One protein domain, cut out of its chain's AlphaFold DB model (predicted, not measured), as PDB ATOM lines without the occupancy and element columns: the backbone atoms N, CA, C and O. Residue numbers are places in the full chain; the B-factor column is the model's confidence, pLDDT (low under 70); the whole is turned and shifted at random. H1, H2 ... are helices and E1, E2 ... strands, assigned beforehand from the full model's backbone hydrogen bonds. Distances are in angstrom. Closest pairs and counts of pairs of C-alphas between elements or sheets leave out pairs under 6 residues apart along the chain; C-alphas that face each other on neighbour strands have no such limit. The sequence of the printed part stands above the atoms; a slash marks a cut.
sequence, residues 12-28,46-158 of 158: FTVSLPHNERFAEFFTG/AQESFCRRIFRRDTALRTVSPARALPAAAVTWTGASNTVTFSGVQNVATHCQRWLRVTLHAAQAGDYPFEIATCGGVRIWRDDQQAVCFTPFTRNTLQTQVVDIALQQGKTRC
ATOM      1  N   PHE A  12      40.243  35.679 -55.224       95.31
ATOM      2  CA  PHE A  12      41.356  34.756 -55.028       95.31
ATOM      3  C   PHE A  12      41.385  33.711 -56.133       95.31
ATOM      4  O   PHE A  12      40.351  33.338 -56.693       95.31
ATOM      5  N   THR A  13      42.577  33.193 -56.400       96.06
ATOM      6  CA  THR A  13      42.686  31.834 -56.934       96.06
ATOM      7  C   THR A  13      42.523  30.846 -55.783       96.06
ATOM      8  O   THR A  13      42.994  31.118 -54.682       96.06
ATOM      9  N   VAL A  14      41.821  29.736 -55.993       96.69
ATOM     10  CA  VAL A  14      41.429  28.803 -54.932       96.69
ATOM     11  C   VAL A  14      41.594  27.354 -55.375       96.69
ATOM     12  O   VAL A  14      41.385  27.013 -56.542       96.69
ATOM     13  N   SER A  15      42.004  26.495 -54.445       96.19
ATOM     14  CA  SER A  15      42.099  25.056 -54.667       96.19
ATOM     15  C   SER A  15      40.739  24.365 -54.597       96.19
ATOM     16  O   SER A  15      39.761  24.903 -54.071       96.19
ATOM     17  N   LEU A  16      40.697  23.105 -55.035       93.19
ATOM     18  CA  LEU A  16      39.623  22.201 -54.625       93.19
ATOM     19  C   LEU A  16      39.574  22.084 -53.085       93.19
ATOM     20  O   LEU A  16      40.608  22.277 -52.428       93.19
ATOM     21  N   PRO A  17      38.395  21.792 -52.497       92.56
ATOM     22  CA  PRO A  17      38.312  21.426 -51.090       92.56
ATOM     23  C   PRO A  17      39.229  20.252 -50.789       92.56
ATOM     24  O   PRO A  17      39.220  19.244 -51.492       92.56
ATOM     25  N   HIS A  18      39.952  20.369 -49.692       92.12
ATOM     26  CA  HIS A  18      40.622  19.257 -49.068       92.12
ATOM     27  C   HIS A  18      39.888  18.944 -47.772       92.12
ATOM     28  O   HIS A  18      39.933  19.719 -46.816       92.12
ATOM     29  N   ASN A  19      39.171  17.831 -47.781       91.88
ATOM     30  CA  ASN A  19      38.332  17.403 -46.678       91.88
ATOM     31  C   ASN A  19      38.937  16.129 -46.097       91.88
ATOM     32  O   ASN A  19      39.035  15.125 -46.797       91.88
ATOM     33  N   GLU A  20      39.322  16.173 -44.829       90.94
ATOM     34  CA  GLU A  20      39.868  15.021 -44.117       90.94
ATOM     35  C   GLU A  20      39.011  14.733 -42.892       90.94
ATOM     36  O   GLU A  20      38.688  15.634 -42.115       90.94
ATOM     37  N   ARG A  21      38.640  13.468 -42.704       90.50
ATOM     38  CA  ARG A  21      38.047  13.031 -41.443       90.50
ATOM     39  C   ARG A  21      39.130  13.106 -40.368       90.50
ATOM     40  O   ARG A  21      40.186  12.509 -40.537       90.50
ATOM     41  N   PHE A  22      38.876  13.836 -39.284       89.19
ATOM     42  CA  PHE A  22      39.872  14.027 -38.219       89.19
ATOM     43  C   PHE A  22      39.639  13.123 -37.006       89.19
ATOM     44  O   PHE A  22      40.532  12.979 -36.177       89.19
ATOM     45  N   ALA A  23      38.446  12.540 -36.881       84.88
ATOM     46  CA  ALA A  23      38.104  11.655 -35.778       84.88
ATOM     47  C   ALA A  23      36.984  10.676 -36.153       84.88
ATOM     48  O   ALA A  23      36.109  10.957 -36.986       84.88
ATOM     49  N   GLU A  24      36.988   9.531 -35.479       82.88
ATOM     50  CA  GLU A  24      35.846   8.631 -35.386       82.88
ATOM     51  C   GLU A  24      35.366   8.653 -33.939       82.88
ATOM     52  O   GLU A  24      36.151   8.424 -33.025       82.88
ATOM     53  N   PHE A  25      34.094   8.980 -33.734       75.19
ATOM     54  CA  PHE A  25      33.476   8.946 -32.415       75.19
ATOM     55  C   PHE A  25      32.552   7.736 -32.385       75.19
ATOM     56  O   PHE A  25      31.685   7.606 -33.255       75.19
ATOM     57  N   PHE A  26      32.750   6.838 -31.423       68.81
ATOM     58  CA  PHE A  26      31.810   5.745 -31.202       68.81
ATOM     59  C   PHE A  26      30.533   6.311 -30.576       68.81
ATOM     60  O   PHE A  26      30.571   7.273 -29.804       68.81
ATOM     61  N   THR A  27      29.392   5.739 -30.960       53.62
ATOM     62  CA  THR A  27      28.041   6.147 -30.555       53.62
ATOM     63  C   THR A  27      27.906   6.134 -29.029       53.62
ATOM     64  O   THR A  27      27.611   5.102 -28.435       53.62
ATOM     65  N   GLY A  28      28.187   7.275 -28.400       54.81
ATOM     66  CA  GLY A  28      28.234   7.456 -26.948       54.81
ATOM     67  C   GLY A  28      29.065   8.674 -26.530       54.81
ATOM     68  O   GLY A  28      28.668   9.398 -25.627       54.81
ATOM     69  N   ALA A  46      24.908  26.371 -25.691       60.84
ATOM     70  CA  ALA A  46      25.717  27.126 -24.735       60.84
ATOM     71  C   ALA A  46      27.136  26.554 -24.572       60.84
ATOM     72  O   ALA A  46      28.066  27.293 -24.257       60.84
ATOM     73  N   GLN A  47      27.299  25.249 -24.805       65.50
ATOM     74  CA  GLN A  47      28.573  24.553 -24.695       65.50
ATOM     75  C   GLN A  47      29.136  24.176 -26.070       65.50
ATOM     76  O   GLN A  47      28.415  23.859 -27.021       65.50
ATOM     77  N   GLU A  48      30.463  24.209 -26.173       73.25
ATOM     78  CA  GLU A  48      31.182  23.744 -27.353       73.25
ATOM     79  C   GLU A  48      31.082  22.218 -27.474       73.25
ATOM     80  O   GLU A  48      31.410  21.493 -26.533       73.25
ATOM     81  N   SER A  49      30.671  21.734 -28.650       76.62
ATOM     82  CA  SER A  49      30.520  20.298 -28.902       76.62
ATOM     83  C   SER A  49      31.816  19.526 -28.650       76.62
ATOM     84  O   SER A  49      32.915  20.028 -28.925       76.62
ATOM     85  N   PHE A  50      31.711  18.278 -28.182       79.88
ATOM     86  CA  PHE A  50      32.884  17.445 -27.873       79.88
ATOM     87  C   PHE A  50      33.854  17.351 -29.057       79.88
ATOM     88  O   PHE A  50      35.051  17.616 -28.919       79.88
ATOM     89  N   CYS A  51      33.319  17.096 -30.252       80.75
ATOM     90  CA  CYS A  51      34.103  17.010 -31.480       80.75
ATOM     91  C   CYS A  51      34.902  18.288 -31.780       80.75
ATOM     92  O   CYS A  51      36.023  18.207 -32.278       80.75
ATOM     93  N   ARG A  52      34.360  19.469 -31.450       82.31
ATOM     94  CA  ARG A  52      35.021  20.754 -31.699       82.31
ATOM     95  C   ARG A  52      36.107  21.034 -30.672       82.31
ATOM     96  O   ARG A  52      37.169  21.503 -31.067       82.31
ATOM     97  N   ARG A  53      35.887  20.680 -29.402       85.12
ATOM     98  CA  ARG A  53      36.928  20.769 -28.366       85.12
ATOM     99  C   ARG A  53      38.162  19.953 -28.752       85.12
ATOM    100  O   ARG A  53      39.272  20.481 -28.729       85.12
ATOM    101  N   ILE A  54      37.958  18.701 -29.174       87.50
ATOM    102  CA  ILE A  54      39.036  17.821 -29.656       87.50
ATOM    103  C   ILE A  54      39.709  18.419 -30.892       87.50
ATOM    104  O   ILE A  54      40.926  18.599 -30.910       87.50
ATOM    105  N   PHE A  55      38.914  18.815 -31.889       89.94
ATOM    106  CA  PHE A  55      39.438  19.430 -33.102       89.94
ATOM    107  C   PHE A  55      40.312  20.649 -32.795       89.94
ATOM    108  O   PHE A  55      41.444  20.732 -33.258       89.94
ATOM    109  N   ARG A  56      39.821  21.592 -31.987       89.50
ATOM    110  CA  ARG A  56      40.544  22.819 -31.654       89.50
ATOM    111  C   ARG A  56      41.835  22.517 -30.896       89.50
ATOM    112  O   ARG A  56      42.863  23.085 -31.252       89.50
ATOM    113  N   ARG A  57      41.807  21.608 -29.915       87.94
ATOM    114  CA  ARG A  57      42.996  21.193 -29.154       87.94
ATOM    115  C   ARG A  57      44.104  20.674 -30.075       87.94
ATOM    116  O   ARG A  57      45.244  21.109 -29.952       87.94
ATOM    117  N   ASP A  58      43.752  19.800 -31.014       87.56
ATOM    118  CA  ASP A  58      44.742  19.051 -31.799       87.56
ATOM    119  C   ASP A  58      45.112  19.763 -33.112       87.56
ATOM    120  O   ASP A  58      46.217  19.627 -33.635       87.56
ATOM    121  N   THR A  59      44.189  20.560 -33.653       89.19
ATOM    122  CA  THR A  59      44.269  21.077 -35.024       89.19
ATOM    123  C   THR A  59      44.518  22.581 -35.085       89.19
ATOM    124  O   THR A  59      45.046  23.046 -36.101       89.19
ATOM    125  N   ALA A  60      44.190  23.356 -34.039       88.88
ATOM    126  CA  ALA A  60      44.275  24.818 -34.098       88.88
ATOM    127  C   ALA A  60      45.699  25.312 -34.361       88.88
ATOM    128  O   ALA A  60      45.936  26.042 -35.324       88.88
ATOM    129  N   LEU A  61      46.659  24.841 -33.567       87.94
ATOM    130  CA  LEU A  61      48.045  25.308 -33.607       87.94
ATOM    131  C   LEU A  61      48.987  24.400 -34.406       87.94
ATOM    132  O   LEU A  61      50.188  24.651 -34.430       87.94
ATOM    133  N   ARG A  62      48.462  23.388 -35.110       91.56
ATOM    134  CA  ARG A  62      49.287  22.471 -35.913       91.56
ATOM    135  C   ARG A  62      50.155  23.221 -36.928       91.56
ATOM    136  O   ARG A  62      49.738  24.242 -37.481       91.56
ATOM    137  N   THR A  63      51.315  22.672 -37.255       90.06
ATOM    138  CA  THR A  63      52.132  23.204 -38.349       90.06
ATOM    139  C   THR A  63      51.492  22.856 -39.689       90.06
ATOM    140  O   THR A  63      51.169  21.699 -39.962       90.06
ATOM    141  N   VAL A  64      51.323  23.861 -40.547       91.44
ATOM    142  CA  VAL A  64      50.825  23.700 -41.916       91.44
ATOM    143  C   VAL A  64      51.910  24.193 -42.866       91.44
ATOM    144  O   VAL A  64      52.357  25.331 -42.758       91.44
ATOM    145  N   SER A  65      52.357  23.326 -43.775       89.88
ATOM    146  CA  SER A  65      53.404  23.667 -44.743       89.88
ATOM    147  C   SER A  65      52.788  24.104 -46.076       89.88
ATOM    148  O   SER A  65      51.997  23.337 -46.636       89.88
ATOM    149  N   PRO A  66      53.172  25.270 -46.631       87.94
ATOM    150  CA  PRO A  66      52.713  25.713 -47.947       87.94
ATOM    151  C   PRO A  66      53.208  24.799 -49.079       87.94
ATOM    152  O   PRO A  66      52.592  24.757 -50.138       87.94
ATOM    153  N   ALA A  67      54.244  23.982 -48.854       88.44
ATOM    154  CA  ALA A  67      54.678  22.964 -49.816       88.44
ATOM    155  C   ALA A  67      53.624  21.863 -50.048       88.44
ATOM    156  O   ALA A  67      53.654  21.181 -51.068       88.44
ATOM    157  N   ARG A  68      52.675  21.694 -49.117       87.62
ATOM    158  CA  ARG A  68      51.523  20.787 -49.255       87.62
ATOM    159  C   ARG A  68      50.297  21.482 -49.861       87.62
ATOM    160  O   ARG A  68      49.208  20.905 -49.843       87.62
ATOM    161  N   ALA A  69      50.438  22.718 -50.346       88.38
ATOM    162  CA  ALA A  69      49.329  23.456 -50.924       88.38
ATOM    163  C   ALA A  69      48.803  22.774 -52.188       88.38
ATOM    164  O   ALA A  69      49.556  22.449 -53.107       88.38
ATOM    165  N   LEU A  70      47.485  22.587 -52.243       88.38
ATOM    166  CA  LEU A  70      46.828  22.111 -53.453       88.38
ATOM    167  C   LEU A  70      46.853  23.202 -54.536       88.38
ATOM    168  O   LEU A  70      46.799  24.390 -54.205       88.38
ATOM    169  N   PRO A  71      46.867  22.831 -55.831       91.62
ATOM    170  CA  PRO A  71      46.824  23.800 -56.917       91.62
ATOM    171  C   PRO A  71      45.606  24.724 -56.814       91.62
ATOM    172  O   PRO A  71      44.461  24.271 -56.845       91.62
ATOM    173  N   ALA A  72      45.855  26.032 -56.724       92.00
ATOM    174  CA  ALA A  72      44.825  27.065 -56.735       92.00
ATOM    175  C   ALA A  72      44.390  27.375 -58.181       92.00
ATOM    176  O   ALA A  72      44.718  28.423 -58.729       92.00
ATOM    177  N   ALA A  73      43.736  26.411 -58.833       91.31
ATOM    178  CA  ALA A  73      43.427  26.465 -60.266       91.31
ATOM    179  C   ALA A  73      42.095  27.161 -60.600       91.31
ATOM    180  O   ALA A  73      41.889  27.569 -61.740       91.31
ATOM    181  N   ALA A  74      41.188  27.302 -59.629       92.62
ATOM    182  CA  ALA A  74      39.908  27.981 -59.819       92.62
ATOM    183  C   ALA A  74      39.987  29.444 -59.367       92.62
ATOM    184  O   ALA A  74      40.861  29.814 -58.590       92.62
ATOM    185  N   VAL A  75      39.050  30.281 -59.815       92.50
ATOM    186  CA  VAL A  75      38.897  31.664 -59.335       92.50
ATOM    187  C   VAL A  75      37.619  31.761 -58.511       92.50
ATOM    188  O   VAL A  75      36.574  31.271 -58.928       92.50
ATOM    189  N   THR A  76      37.694  32.420 -57.356       91.31
ATOM    190  CA  THR A  76      36.530  32.799 -56.549       91.31
ATOM    191  C   THR A  76      36.430  34.319 -56.454       91.31
ATOM    192  O   THR A  76      37.451  35.013 -56.392       91.31
ATOM    193  N   TRP A  77      35.200  34.833 -56.488       89.06
ATOM    194  CA  TRP A  77      34.883  36.246 -56.322       89.06
ATOM    195  C   TRP A  77      33.522  36.407 -55.642       89.06
ATOM    196  O   TRP A  77      32.575  35.700 -55.984       89.06
ATOM    197  N   THR A  78      33.426  37.325 -54.683       85.25
ATOM    198  CA  THR A  78      32.254  37.468 -53.799       85.25
ATOM    199  C   THR A  78      31.267  38.548 -54.236       85.25
ATOM    200  O   THR A  78      30.285  38.806 -53.540       85.25
ATOM    201  N   GLY A  79      31.472  39.172 -55.398       82.69
ATOM    202  CA  GLY A  79      30.554  40.200 -55.880       82.69
ATOM    203  C   GLY A  79      30.606  41.460 -55.019       82.69
ATOM    204  O   GLY A  79      31.678  41.998 -54.754       82.69
ATOM    205  N   ALA A  80      29.429  41.896 -54.568       81.06
ATOM    206  CA  ALA A  80      29.253  43.007 -53.631       81.06
ATOM    207  C   ALA A  80      29.490  42.623 -52.154       81.06
ATOM    208  O   ALA A  80      29.451  43.489 -51.285       81.06
ATOM    209  N   SER A  81      29.696  41.335 -51.847       86.50
ATOM    210  CA  SER A  81      29.990  40.884 -50.484       86.50
ATOM    211  C   SER A  81      31.472  41.051 -50.164       86.50
ATOM    212  O   SER A  81      32.329  40.718 -50.981       86.50
ATOM    213  N   ASN A  82      31.773  41.450 -48.929       88.88
ATOM    214  CA  ASN A  82      33.139  41.523 -48.400       88.88
ATOM    215  C   ASN A  82      33.604  40.202 -47.765       88.88
ATOM    216  O   ASN A  82      34.665  40.148 -47.150       88.88
ATOM    217  N   THR A  83      32.806  39.134 -47.864       89.50
ATOM    218  CA  THR A  83      33.081  37.842 -47.222       89.50
ATOM    219  C   THR A  83      33.193  36.724 -48.248       89.50
ATOM    220  O   THR A  83      32.245  36.452 -48.987       89.50
ATOM    221  N   VAL A  84      34.337  36.034 -48.244       90.69
ATOM    222  CA  VAL A  84      34.531  34.774 -48.971       90.69
ATOM    223  C   VAL A  84      34.020  33.626 -48.105       90.69
ATOM    224  O   VAL A  84      34.555  33.373 -47.028       90.69
ATOM    225  N   THR A  85      33.002  32.912 -48.586       88.00
ATOM    226  CA  THR A  85      32.337  31.848 -47.822       88.00
ATOM    227  C   THR A  85      32.474  30.499 -48.513       88.00
ATOM    228  O   THR A  85      32.141  30.344 -49.686       88.00
ATOM    229  N   PHE A  86      32.893  29.492 -47.745       87.69
ATOM    230  CA  PHE A  86      32.910  28.089 -48.155       87.69
ATOM    231  C   PHE A  86      32.138  27.255 -47.133       87.69
ATOM    232  O   PHE A  86      32.723  26.618 -46.260       87.69
ATOM    233  N   SER A  87      30.813  27.279 -47.232       80.19
ATOM    234  CA  SER A  87      29.942  26.495 -46.354       80.19
ATOM    235  C   SER A  87      29.559  25.174 -47.013       80.19
ATOM    236  O   SER A  87      29.361  25.103 -48.224       80.19
ATOM    237  N   GLY A  88      29.439  24.123 -46.209       79.19
ATOM    238  CA  GLY A  88      28.963  22.819 -46.653       79.19
ATOM    239  C   GLY A  88      28.560  21.955 -45.465       79.19
ATOM    240  O   GLY A  88      29.082  22.126 -44.364       79.19
ATOM    241  N   VAL A  89      27.633  21.028 -45.692       79.75
ATOM    242  CA  VAL A  89      27.209  20.052 -44.682       79.75
ATOM    243  C   VAL A  89      28.171  18.869 -44.704       79.75
ATOM    244  O   VAL A  89      28.547  18.402 -45.779       79.75
ATOM    245  N   GLN A  90      28.596  18.414 -43.528       82.38
ATOM    246  CA  GLN A  90      29.441  17.232 -43.358       82.38
ATOM    247  C   GLN A  90      28.730  16.265 -42.415       82.38
ATOM    248  O   GLN A  90      28.324  16.659 -41.325       82.38
ATOM    249  N   ASN A  91      28.584  15.010 -42.838       80.75
ATOM    250  CA  ASN A  91      27.865  13.988 -42.067       80.75
ATOM    251  C   ASN A  91      28.745  13.325 -40.995       80.75
ATOM    252  O   ASN A  91      28.251  12.571 -40.165       80.75
ATOM    253  N   VAL A  92      30.052  13.583 -41.029       84.94
ATOM    254  CA  VAL A  92      31.037  13.074 -40.073       84.94
ATOM    255  C   VAL A  92      31.981  14.200 -39.655       84.94
ATOM    256  O   VAL A  92      31.946  15.298 -40.214       84.94
ATOM    257  N   ALA A  93      32.818  13.929 -38.655       87.69
ATOM    258  CA  ALA A  93      33.825  14.843 -38.130       87.69
ATOM    259  C   ALA A  93      34.919  15.143 -39.173       87.69
ATOM    260  O   ALA A  93      35.996  14.544 -39.177       87.69
ATOM    261  N   THR A  94      34.605  16.064 -40.078       89.25
ATOM    262  CA  THR A  94      35.437  16.433 -41.222       89.25
ATOM    263  C   THR A  94      36.042  17.810 -41.022       89.25
ATOM    264  O   THR A  94      35.351  18.784 -40.724       89.25
ATOM    265  N   HIS A  95      37.342  17.900 -41.251       92.06
ATOM    266  CA  HIS A  95      38.065  19.144 -41.376       92.06
ATOM    267  C   HIS A  95      38.142  19.544 -42.849       92.06
ATOM    268  O   HIS A  95      38.793  18.878 -43.655       92.06
ATOM    269  N   CYS A  96      37.471  20.641 -43.192       92.25
ATOM    270  CA  CYS A  96      37.451  21.184 -44.545       92.25
ATOM    271  C   CYS A  96      38.445  22.342 -44.656       92.25
ATOM    272  O   CYS A  96      38.284  23.360 -43.982       92.25
ATOM    273  N   GLN A  97      39.428  22.226 -45.547       93.69
ATOM    274  CA  GLN A  97      40.409  23.277 -45.824       93.69
ATOM    275  C   GLN A  97      40.504  23.587 -47.320       93.69
ATOM    276  O   GLN A  97      40.205  22.753 -48.175       93.69
ATOM    277  N   ARG A  98      40.903  24.819 -47.647       95.19
ATOM    278  CA  ARG A  98      41.196  25.279 -49.010       95.19
ATOM    279  C   ARG A  98      42.433  26.157 -48.988       95.19
ATOM    280  O   ARG A  98      42.669  26.866 -48.015       95.19
ATOM    281  N   TRP A  99      43.168  26.129 -50.089       95.75
ATOM    282  CA  TRP A  99      44.282  27.029 -50.332       95.75
ATOM    283  C   TRP A  99      43.805  28.159 -51.222       95.75
ATOM    284  O   TRP A  99      43.263  27.915 -52.301       95.75
ATOM    285  N   LEU A 100      43.965  29.384 -50.739       96.06
ATOM    286  CA  LEU A 100      43.668  30.595 -51.484       96.06
ATOM    287  C   LEU A 100      44.990  31.279 -51.806       96.06
ATOM    288  O   LEU A 100      45.938  31.184 -51.030       96.06
ATOM    289  N   ARG A 101      45.049  31.945 -52.955       95.25
ATOM    290  CA  ARG A 101      46.206  32.727 -53.370       95.25
ATOM    291  C   ARG A 101      45.777  34.036 -54.001       95.25
ATOM    292  O   ARG A 101      44.876  34.070 -54.849       95.25
ATOM    293  N   VAL A 102      46.488  35.092 -53.630       94.12
ATOM    294  CA  VAL A 102      46.381  36.435 -54.192       94.12
ATOM    295  C   VAL A 102      47.781  37.025 -54.387       94.12
ATOM    296  O   VAL A 102      48.752  36.636 -53.747       94.12
ATOM    297  N   THR A 103      47.917  37.959 -55.322       93.25
ATOM    298  CA  THR A 103      49.139  38.755 -55.459       93.25
ATOM    299  C   THR A 103      48.807  40.190 -55.114       93.25
ATOM    300  O   THR A 103      47.982  40.815 -55.782       93.25
ATOM    301  N   LEU A 104      49.445  40.695 -54.065       92.62
ATOM    302  CA  LEU A 104      49.315  42.076 -53.634       92.62
ATOM    303  C   LEU A 104      50.407  42.904 -54.302       92.62
ATOM    304  O   LEU A 104      51.523  42.426 -54.499       92.62
ATOM    305  N   HIS A 105      50.073  44.135 -54.677       93.06
ATOM    306  CA  HIS A 105      51.036  45.074 -55.236       93.06
ATOM    307  C   HIS A 105      51.139  46.301 -54.334       93.06
ATOM    308  O   HIS A 105      50.190  47.084 -54.264       93.06
ATOM    309  N   ALA A 106      52.286  46.488 -53.685       92.94
ATOM    310  CA  ALA A 106      52.550  47.640 -52.835       92.94
ATOM    311  C   ALA A 106      53.403  48.675 -53.582       92.94
ATOM    312  O   ALA A 106      54.360  48.339 -54.279       92.94
ATOM    313  N   ALA A 107      53.045  49.956 -53.465       92.31
ATOM    314  CA  ALA A 107      53.808  51.036 -54.098       92.31
ATOM    315  C   ALA A 107      55.158  51.284 -53.402       92.31
ATOM    316  O   ALA A 107      56.112  51.729 -54.040       92.31
ATOM    317  N   GLN A 108      55.222  50.988 -52.105       94.25
ATOM    318  CA  GLN A 108      56.393  51.114 -51.245       94.25
ATOM    319  C   GLN A 108      56.478  49.867 -50.362       94.25
ATOM    320  O   GLN A 108      55.467  49.206 -50.132       94.25
ATOM    321  N   ALA A 109      57.678  49.517 -49.909       95.38
ATOM    322  CA  ALA A 109      57.824  48.468 -48.908       95.38
ATOM    323  C   ALA A 109      57.346  48.989 -47.544       95.38
ATOM    324  O   ALA A 109      57.550  50.163 -47.231       95.38
ATOM    325  N   GLY A 110      56.731  48.126 -46.743       95.31
ATOM    326  CA  GLY A 110      56.261  48.493 -45.411       95.31
ATOM    327  C   GLY A 110      55.301  47.478 -44.808       95.31
ATOM    328  O   GLY A 110      54.935  46.489 -45.448       95.31
ATOM    329  N   ASP A 111      54.891  47.759 -43.578       95.06
ATOM    330  CA  ASP A 111      53.894  46.982 -42.854       95.06
ATOM    331  C   ASP A 111      52.506  47.559 -43.124       95.06
ATOM    332  O   ASP A 111      52.245  48.745 -42.901       95.06
ATOM    333  N   TYR A 112      51.627  46.719 -43.664       93.62
ATOM    334  CA  TYR A 112      50.271  47.102 -44.028       93.62
ATOM    335  C   TYR A 112      49.274  46.418 -43.090       93.62
ATOM    336  O   TYR A 112      49.262  45.183 -43.047       93.62
ATOM    337  N   PRO A 113      48.418  47.179 -42.383       95.00
ATOM    338  CA  PRO A 113      47.419  46.599 -41.504       95.00
ATOM    339  C   PRO A 113      46.278  45.987 -42.319       95.00
ATOM    340  O   PRO A 113      45.703  46.618 -43.209       95.00
ATOM    341  N   PHE A 114      45.921  44.760 -41.969       95.31
ATOM    342  CA  PHE A 114      44.747  44.049 -42.455       95.31
ATOM    343  C   PHE A 114      43.911  43.577 -41.269       95.31
ATOM    344  O   PHE A 114      44.437  43.256 -40.208       95.31
ATOM    345  N   GLU A 115      42.601  43.478 -41.467       96.31
ATOM    346  CA  GLU A 115      41.719  42.793 -40.529       96.31
ATOM    347  C   GLU A 115      41.325  41.433 -41.105       96.31
ATOM    348  O   GLU A 115      40.865  41.324 -42.244       96.31
ATOM    349  N   ILE A 116      41.506  40.381 -40.310       96.19
ATOM    350  CA  ILE A 116      40.988  39.050 -40.609       96.19
ATOM    351  C   ILE A 116      39.700  38.864 -39.824       96.19
ATOM    352  O   ILE A 116      39.702  39.046 -38.612       96.19
ATOM    353  N   ALA A 117      38.640  38.416 -40.495       95.06
ATOM    354  CA  ALA A 117      37.382  38.028 -39.868       95.06
ATOM    355  C   ALA A 117      37.034  36.578 -40.242       95.06
ATOM    356  O   ALA A 117      36.911  36.246 -41.421       95.06
ATOM    357  N   THR A 118      36.898  35.684 -39.256       94.94
ATOM    358  CA  THR A 118      36.540  34.277 -39.504       94.94
ATOM    359  C   THR A 118      35.883  33.610 -38.296       94.94
ATOM    360  O   THR A 118      36.169  33.945 -37.150       94.94
ATOM    361  N   CYS A 119      35.016  32.631 -38.554       92.00
ATOM    362  CA  CYS A 119      34.571  31.652 -37.551       92.00
ATOM    363  C   CYS A 119      35.465  30.392 -37.561       92.00
ATOM    364  O   CYS A 119      35.441  29.581 -36.645       92.00
ATOM    365  N   GLY A 120      36.233  30.177 -38.631       93.06
ATOM    366  CA  GLY A 120      37.082  29.002 -38.811       93.06
ATOM    367  C   GLY A 120      38.520  29.270 -38.385       93.06
ATOM    368  O   GLY A 120      38.785  29.739 -37.281       93.06
ATOM    369  N   GLY A 121      39.455  28.970 -39.282       94.75
ATOM    370  CA  GLY A 121      40.854  29.339 -39.134       94.75
ATOM    371  C   GLY A 121      41.425  29.855 -40.447       94.75
ATOM    372  O   GLY A 121      41.085  29.356 -41.517       94.75
ATOM    373  N   VAL A 122      42.290  30.856 -40.346       95.81
ATOM    374  CA  VAL A 122      43.016  31.488 -41.443       95.81
ATOM    375  C   VAL A 122      44.499  31.472 -41.102       95.81
ATOM    376  O   VAL A 122      44.919  31.814 -39.997       95.81
ATOM    377  N   ARG A 123      45.306  31.070 -42.075       96.31
ATOM    378  CA  ARG A 123      46.759  31.188 -42.029       96.31
ATOM    379  C   ARG A 123      47.195  31.891 -43.300       96.31
ATOM    380  O   ARG A 123      46.672  31.578 -44.369       96.31
ATOM    381  N   ILE A 124      48.098  32.851 -43.162       95.81
ATOM    382  CA  ILE A 124      48.609  33.643 -44.279       95.81
ATOM    383  C   ILE A 124      50.104  33.395 -44.373       95.81
ATOM    384  O   ILE A 124      50.823  33.500 -43.375       95.81
ATOM    385  N   TRP A 125      50.558  33.080 -45.578       95.50
ATOM    386  CA  TRP A 125      51.969  32.989 -45.910       95.50
ATOM    387  C   TRP A 125      52.320  34.132 -46.842       95.50
ATOM    388  O   TRP A 125      51.538  34.462 -47.718       95.50
ATOM    389  N   ARG A 126      53.497  34.718 -46.661       93.25
ATOM    390  CA  ARG A 126      54.084  35.696 -47.567       93.25
ATOM    391  C   ARG A 126      55.347  35.086 -48.143       93.25
ATOM    392  O   ARG A 126      56.277  34.817 -47.383       93.25
ATOM    393  N   ASP A 127      55.369  34.866 -49.455       85.06
ATOM    394  CA  ASP A 127      56.503  34.246 -50.158       85.06
ATOM    395  C   ASP A 127      57.025  32.996 -49.414       85.06
ATOM    396  O   ASP A 127      58.217  32.819 -49.184       85.06
ATOM    397  N   ASP A 128      56.081  32.149 -48.987       86.00
ATOM    398  CA  ASP A 128      56.278  30.864 -48.297       86.00
ATOM    399  C   ASP A 128      56.637  30.935 -46.795       86.00
ATOM    400  O   ASP A 128      56.632  29.908 -46.111       86.00
ATOM    401  N   GLN A 129      56.823  32.128 -46.223       90.25
ATOM    402  CA  GLN A 129      56.962  32.318 -44.772       90.25
ATOM    403  C   GLN A 129      55.606  32.597 -44.119       90.25
ATOM    404  O   GLN A 129      54.876  33.481 -44.560       90.25
ATOM    405  N   GLN A 130      55.250  31.865 -43.058       94.12
ATOM    406  CA  GLN A 130      53.987  32.106 -42.352       94.12
ATOM    407  C   GLN A 130      54.036  33.473 -41.659       94.12
ATOM    408  O   GLN A 130      54.806  33.659 -40.720       94.12
ATOM    409  N   ALA A 131      53.198  34.403 -42.109       94.38
ATOM    410  CA  ALA A 131      53.064  35.735 -41.527       94.38
ATOM    411  C   ALA A 131      51.997  35.757 -40.426       94.38
ATOM    412  O   ALA A 131      52.164  36.419 -39.409       94.38
ATOM    413  N   VAL A 132      50.905  35.005 -40.611       95.88
ATOM    414  CA  VAL A 132      49.758  35.028 -39.695       95.88
ATOM    415  C   VAL A 132      49.226  33.625 -39.438       95.88
ATOM    416  O   VAL A 132      49.105  32.811 -40.356       95.88
ATOM    417  N   CYS A 133      48.845  33.366 -38.188       96.12
ATOM    418  CA  CYS A 133      48.086  32.191 -37.780       96.12
ATOM    419  C   CYS A 133      46.929  32.612 -36.869       96.12
ATOM    420  O   CYS A 133      47.118  32.806 -35.670       96.12
ATOM    421  N   PHE A 134      45.729  32.703 -37.437       96.62
ATOM    422  CA  PHE A 134      44.508  33.039 -36.718       96.62
ATOM    423  C   PHE A 134      43.511  31.886 -36.798       96.62
ATOM    424  O   PHE A 134      42.790  31.722 -37.777       96.62
ATOM    425  N   THR A 135      43.482  31.044 -35.770       96.12
ATOM    426  CA  THR A 135      42.722  29.785 -35.776       96.12
ATOM    427  C   THR A 135      41.750  29.688 -34.598       96.12
ATOM    428  O   THR A 135      41.920  28.814 -33.742       96.12
ATOM    429  N   PRO A 136      40.752  30.589 -34.510       93.88
ATOM    430  CA  PRO A 136      39.807  30.603 -33.396       93.88
ATOM    431  C   PRO A 136      38.878  29.382 -33.384       93.88
ATOM    432  O   PRO A 136      38.572  28.873 -32.308       93.88
ATOM    433  N   PHE A 137      38.463  28.897 -34.561       91.50
ATOM    434  CA  PHE A 137      37.564  27.753 -34.740       91.50
ATOM    435  C   PHE A 137      36.274  27.830 -33.903       91.50
ATOM    436  O   PHE A 137      35.810  26.836 -33.347       91.50
ATOM    437  N   THR A 138      35.671  29.015 -33.839       86.06
ATOM    438  CA  THR A 138      34.431  29.309 -33.116       86.06
ATOM    439  C   THR A 138      33.187  28.936 -33.926       86.06
ATOM    440  O   THR A 138      33.081  29.158 -35.131       86.06
ATOM    441  N   ARG A 139      32.167  28.369 -33.274       82.19
ATOM    442  CA  ARG A 139      30.918  28.014 -33.965       82.19
ATOM    443  C   ARG A 139      30.046  29.252 -34.164       82.19
ATOM    444  O   ARG A 139      29.514  29.767 -33.194       82.19
ATOM    445  N   ASN A 140      29.830  29.669 -35.413       81.31
ATOM    446  CA  ASN A 140      28.904  30.754 -35.794       81.31
ATOM    447  C   ASN A 140      29.141  32.111 -35.096       81.31
ATOM    448  O   ASN A 140      28.335  33.024 -35.246       81.31
ATOM    449  N   THR A 141      30.241  32.263 -34.362       86.38
ATOM    450  CA  THR A 141      30.645  33.514 -33.727       86.38
ATOM    451  C   THR A 141      31.856  34.029 -34.473       86.38
ATOM    452  O   THR A 141      32.935  33.445 -34.375       86.38
ATOM    453  N   LEU A 142      31.669  35.104 -35.237       91.81
ATOM    454  CA  LEU A 142      32.751  35.742 -35.973       91.81
ATOM    455  C   LEU A 142      33.811  36.234 -34.987       91.81
ATOM    456  O   LEU A 142      33.481  36.815 -33.953       91.81
ATOM    457  N   GLN A 143      35.073  35.968 -35.287       95.88
ATOM    458  CA  GLN A 143      36.211  36.491 -34.545       95.88
ATOM    459  C   GLN A 143      37.041  37.345 -35.489       95.88
ATOM    460  O   GLN A 143      37.181  36.998 -36.667       95.88
ATOM    461  N   THR A 144      37.588  38.439 -34.970       97.19
ATOM    462  CA  THR A 144      38.425  39.358 -35.736       97.19
ATOM    463  C   THR A 144      39.815  39.486 -35.131       97.19
ATOM    464  O   THR A 144      39.999  39.337 -33.922       97.19
ATOM    465  N   GLN A 145      40.807  39.732 -35.982       97.38
ATOM    466  CA  GLN A 145      42.169  40.047 -35.569       97.38
ATOM    467  C   GLN A 145      42.788  41.029 -36.562       97.38
ATOM    468  O   GLN A 145      42.807  40.764 -37.766       97.38
ATOM    469  N   VAL A 146      43.314  42.141 -36.048       97.12
ATOM    470  CA  VAL A 146      44.166  43.050 -36.823       97.12
ATOM    471  C   VAL A 146      45.570  42.459 -36.889       97.12
ATOM    472  O   VAL A 146      46.103  42.003 -35.875       97.12
ATOM    473  N   VAL A 147      46.142  42.437 -38.086       96.31
ATOM    474  CA  VAL A 147      47.462  41.883 -38.371       96.31
ATOM    475  C   VAL A 147      48.215  42.798 -39.316       96.31
ATOM    476  O   VAL A 147      47.638  43.331 -40.262       96.31
ATOM    477  N   ASP A 148      49.516  42.923 -39.100       95.50
ATOM    478  CA  ASP A 148      50.393  43.639 -40.014       95.50
ATOM    479  C   ASP A 148      51.055  42.649 -40.972       95.50
ATOM    480  O   ASP A 148      51.666  41.658 -40.562       95.50
ATOM    481  N   ILE A 149      50.908  42.901 -42.273       94.56
ATOM    482  CA  ILE A 149      51.558  42.115 -43.319       94.56
ATOM    483  C   ILE A 149      52.663  42.968 -43.936       94.56
ATOM    484  O   ILE A 149      52.397  43.950 -44.629       94.56
ATOM    485  N   ALA A 150      53.909  42.550 -43.715       94.06
ATOM    486  CA  ALA A 150      55.093  43.159 -44.306       94.06
ATOM    487  C   ALA A 150      55.150  42.885 -45.818       94.06
ATOM    488  O   ALA A 150      55.477  41.767 -46.232       94.06
ATOM    489  N   LEU A 151      54.856  43.892 -46.643       93.38
ATOM    490  CA  LEU A 151      54.898  43.806 -48.105       93.38
ATOM    491  C   LEU A 151      56.178  44.436 -48.660       93.38
ATOM    492  O   LEU A 151      56.667  45.451 -48.164       93.38
ATOM    493  N   GLN A 152      56.699  43.845 -49.733       92.06
ATOM    494  CA  GLN A 152      57.797  44.427 -50.504       92.06
ATOM    495  C   GLN A 152      57.254  45.404 -51.546       92.06
ATOM    496  O   GLN A 152      56.129  45.247 -52.028       92.06
ATOM    497  N   GLN A 153      58.072  46.382 -51.945       94.44
ATOM    498  CA  GLN A 153      57.742  47.222 -53.092       94.44
ATOM    499  C   GLN A 153      57.545  46.341 -54.337       94.44
ATOM    500  O   GLN A 153      58.375  45.491 -54.655       94.44
ATOM    501  N   GLY A 154      56.446  46.556 -55.058       93.25
ATOM    502  CA  GLY A 154      56.051  45.711 -56.177       93.25
ATOM    503  C   GLY A 154      55.155  44.555 -55.734       93.25
ATOM    504  O   GLY A 154      54.239  44.743 -54.937       93.25
ATOM    505  N   LYS A 155      55.352  43.368 -56.317       92.88
ATOM    506  CA  LYS A 155      54.457  42.211 -56.143       92.88
ATOM    507  C   LYS A 155      54.897  41.335 -54.971       92.88
ATOM    508  O   LYS A 155      56.044  40.915 -54.929       92.88
ATOM    509  N   THR A 156      53.952  40.983 -54.105       91.56
ATOM    510  CA  THR A 156      54.117  40.008 -53.018       91.56
ATOM    511  C   THR A 156      53.061  38.908 -53.164       91.56
ATOM    512  O   THR A 156      51.890  39.214 -53.427       91.56
ATOM    513  N   ARG A 157      53.450  37.630 -53.045       91.69
ATOM    514  CA  ARG A 157      52.513  36.498 -53.130       91.69
ATOM    515  C   ARG A 157      52.022  36.115 -51.736       91.69
ATOM    516  O   ARG A 157      52.842  35.808 -50.871       91.69
ATOM    517  N   CYS A 158      50.697  36.068 -51.583       89.81
ATOM    518  CA  CYS A 158      50.013  35.650 -50.364       89.81
ATOM    519  C   CYS A 158      49.041  34.492 -50.614       89.81
ATOM    520  O   CYS A 158      48.489  34.413 -51.740       89.81
TER     521      CYS A 158
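What this domain is: This is residues 12 to 28 and 46 to 158 of the 158 residues of an uncharacterized protein of Kluyvera genomosp. 3 (UniProt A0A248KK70). The domain is an elongated body of short strand pairs, in which a long two-stranded ribbon, E6 and E9, makes one side with the hairpin E7 and E8 alongside it. The pairs E2 with E4 and E1 with E3 lie on the other side, E5 with E10 lies at one end, and the one helix, H1, lies near the other end. The printed part has 130 residues, with named elements in the order E1 E2 H1 E3 E4 E5 E6 E7 E8 E9 E10 and five antiparallel sheets of two strands each. The class is mostly strand, though under half of the residues are in named elements. The whole is compact, with a radius of gyration of the C-alphas of 16.3 A, and spans 57 by 32 by 30 A.

How they stand to each other: E1, residues 12 to 14, is antiparallel to E3, residues 74 to 77, at 140 degrees, with N 14 and O 74 within hydrogen-bond range at 2.8 A. Residues 13 to 14 of E1 also pair antiparallel with residues 100 to 101. E2, residues 18 to 21, is antiparallel to E4, residues 94 to 97, at 159 degrees, with N 18 and O 97 at 2.8 A. In H1, residues 50 to 59, every O i to N i+4 pair is within hydrogen-bond range; H1 and E4 are only just apart, their closest C-alphas 8.4 A from each other. E5, residues 103 to 106, is antiparallel to E10, residues 154 to 157, with N 104 and O 156 at 2.9 A. E6, residues 110 to 118, is antiparallel to E9, residues 143 to 151, at 155 degrees, with N 114 and O 147 at 2.8 A. E7, residues 122 to 126, and E8, residues 129 to 134, form a hairpin, with N 122 and O 134 at 2.8 A. The closest C-alphas of E8 and E9, those of Ala 131 and Ile 149, are 6.8 A apart. E7 and E9 are near each other, with 5 pairs of C-alphas within 10 A.

Where its parts are: E1 begins at C-alpha 12, (41.356, 34.756, -55.028). H1 measures 13.9 A from first to last C-alpha and begins at C-alpha 50, (32.884, 17.445, -27.873). E6 measures 25.0 A, E9 24.2 A, E8 14.8 A and E7 13.3 A. E10 ends at C-alpha 157, (52.513, 36.498, -53.130).

The domain as a whole: The two C-alphas farthest apart are those of Gly 28 and Ala 107, 57.4 A. Residues 29 to 45 are not printed, and C-alphas 28 and 46 are 20.0 A apart across the cut. The links H1 to E3, 14 residues, and E3 to E4, 16 residues, are long. The mean pLDDT of the printed part is 89.4; residues 26 to 28 and 46 to 47 are under 70.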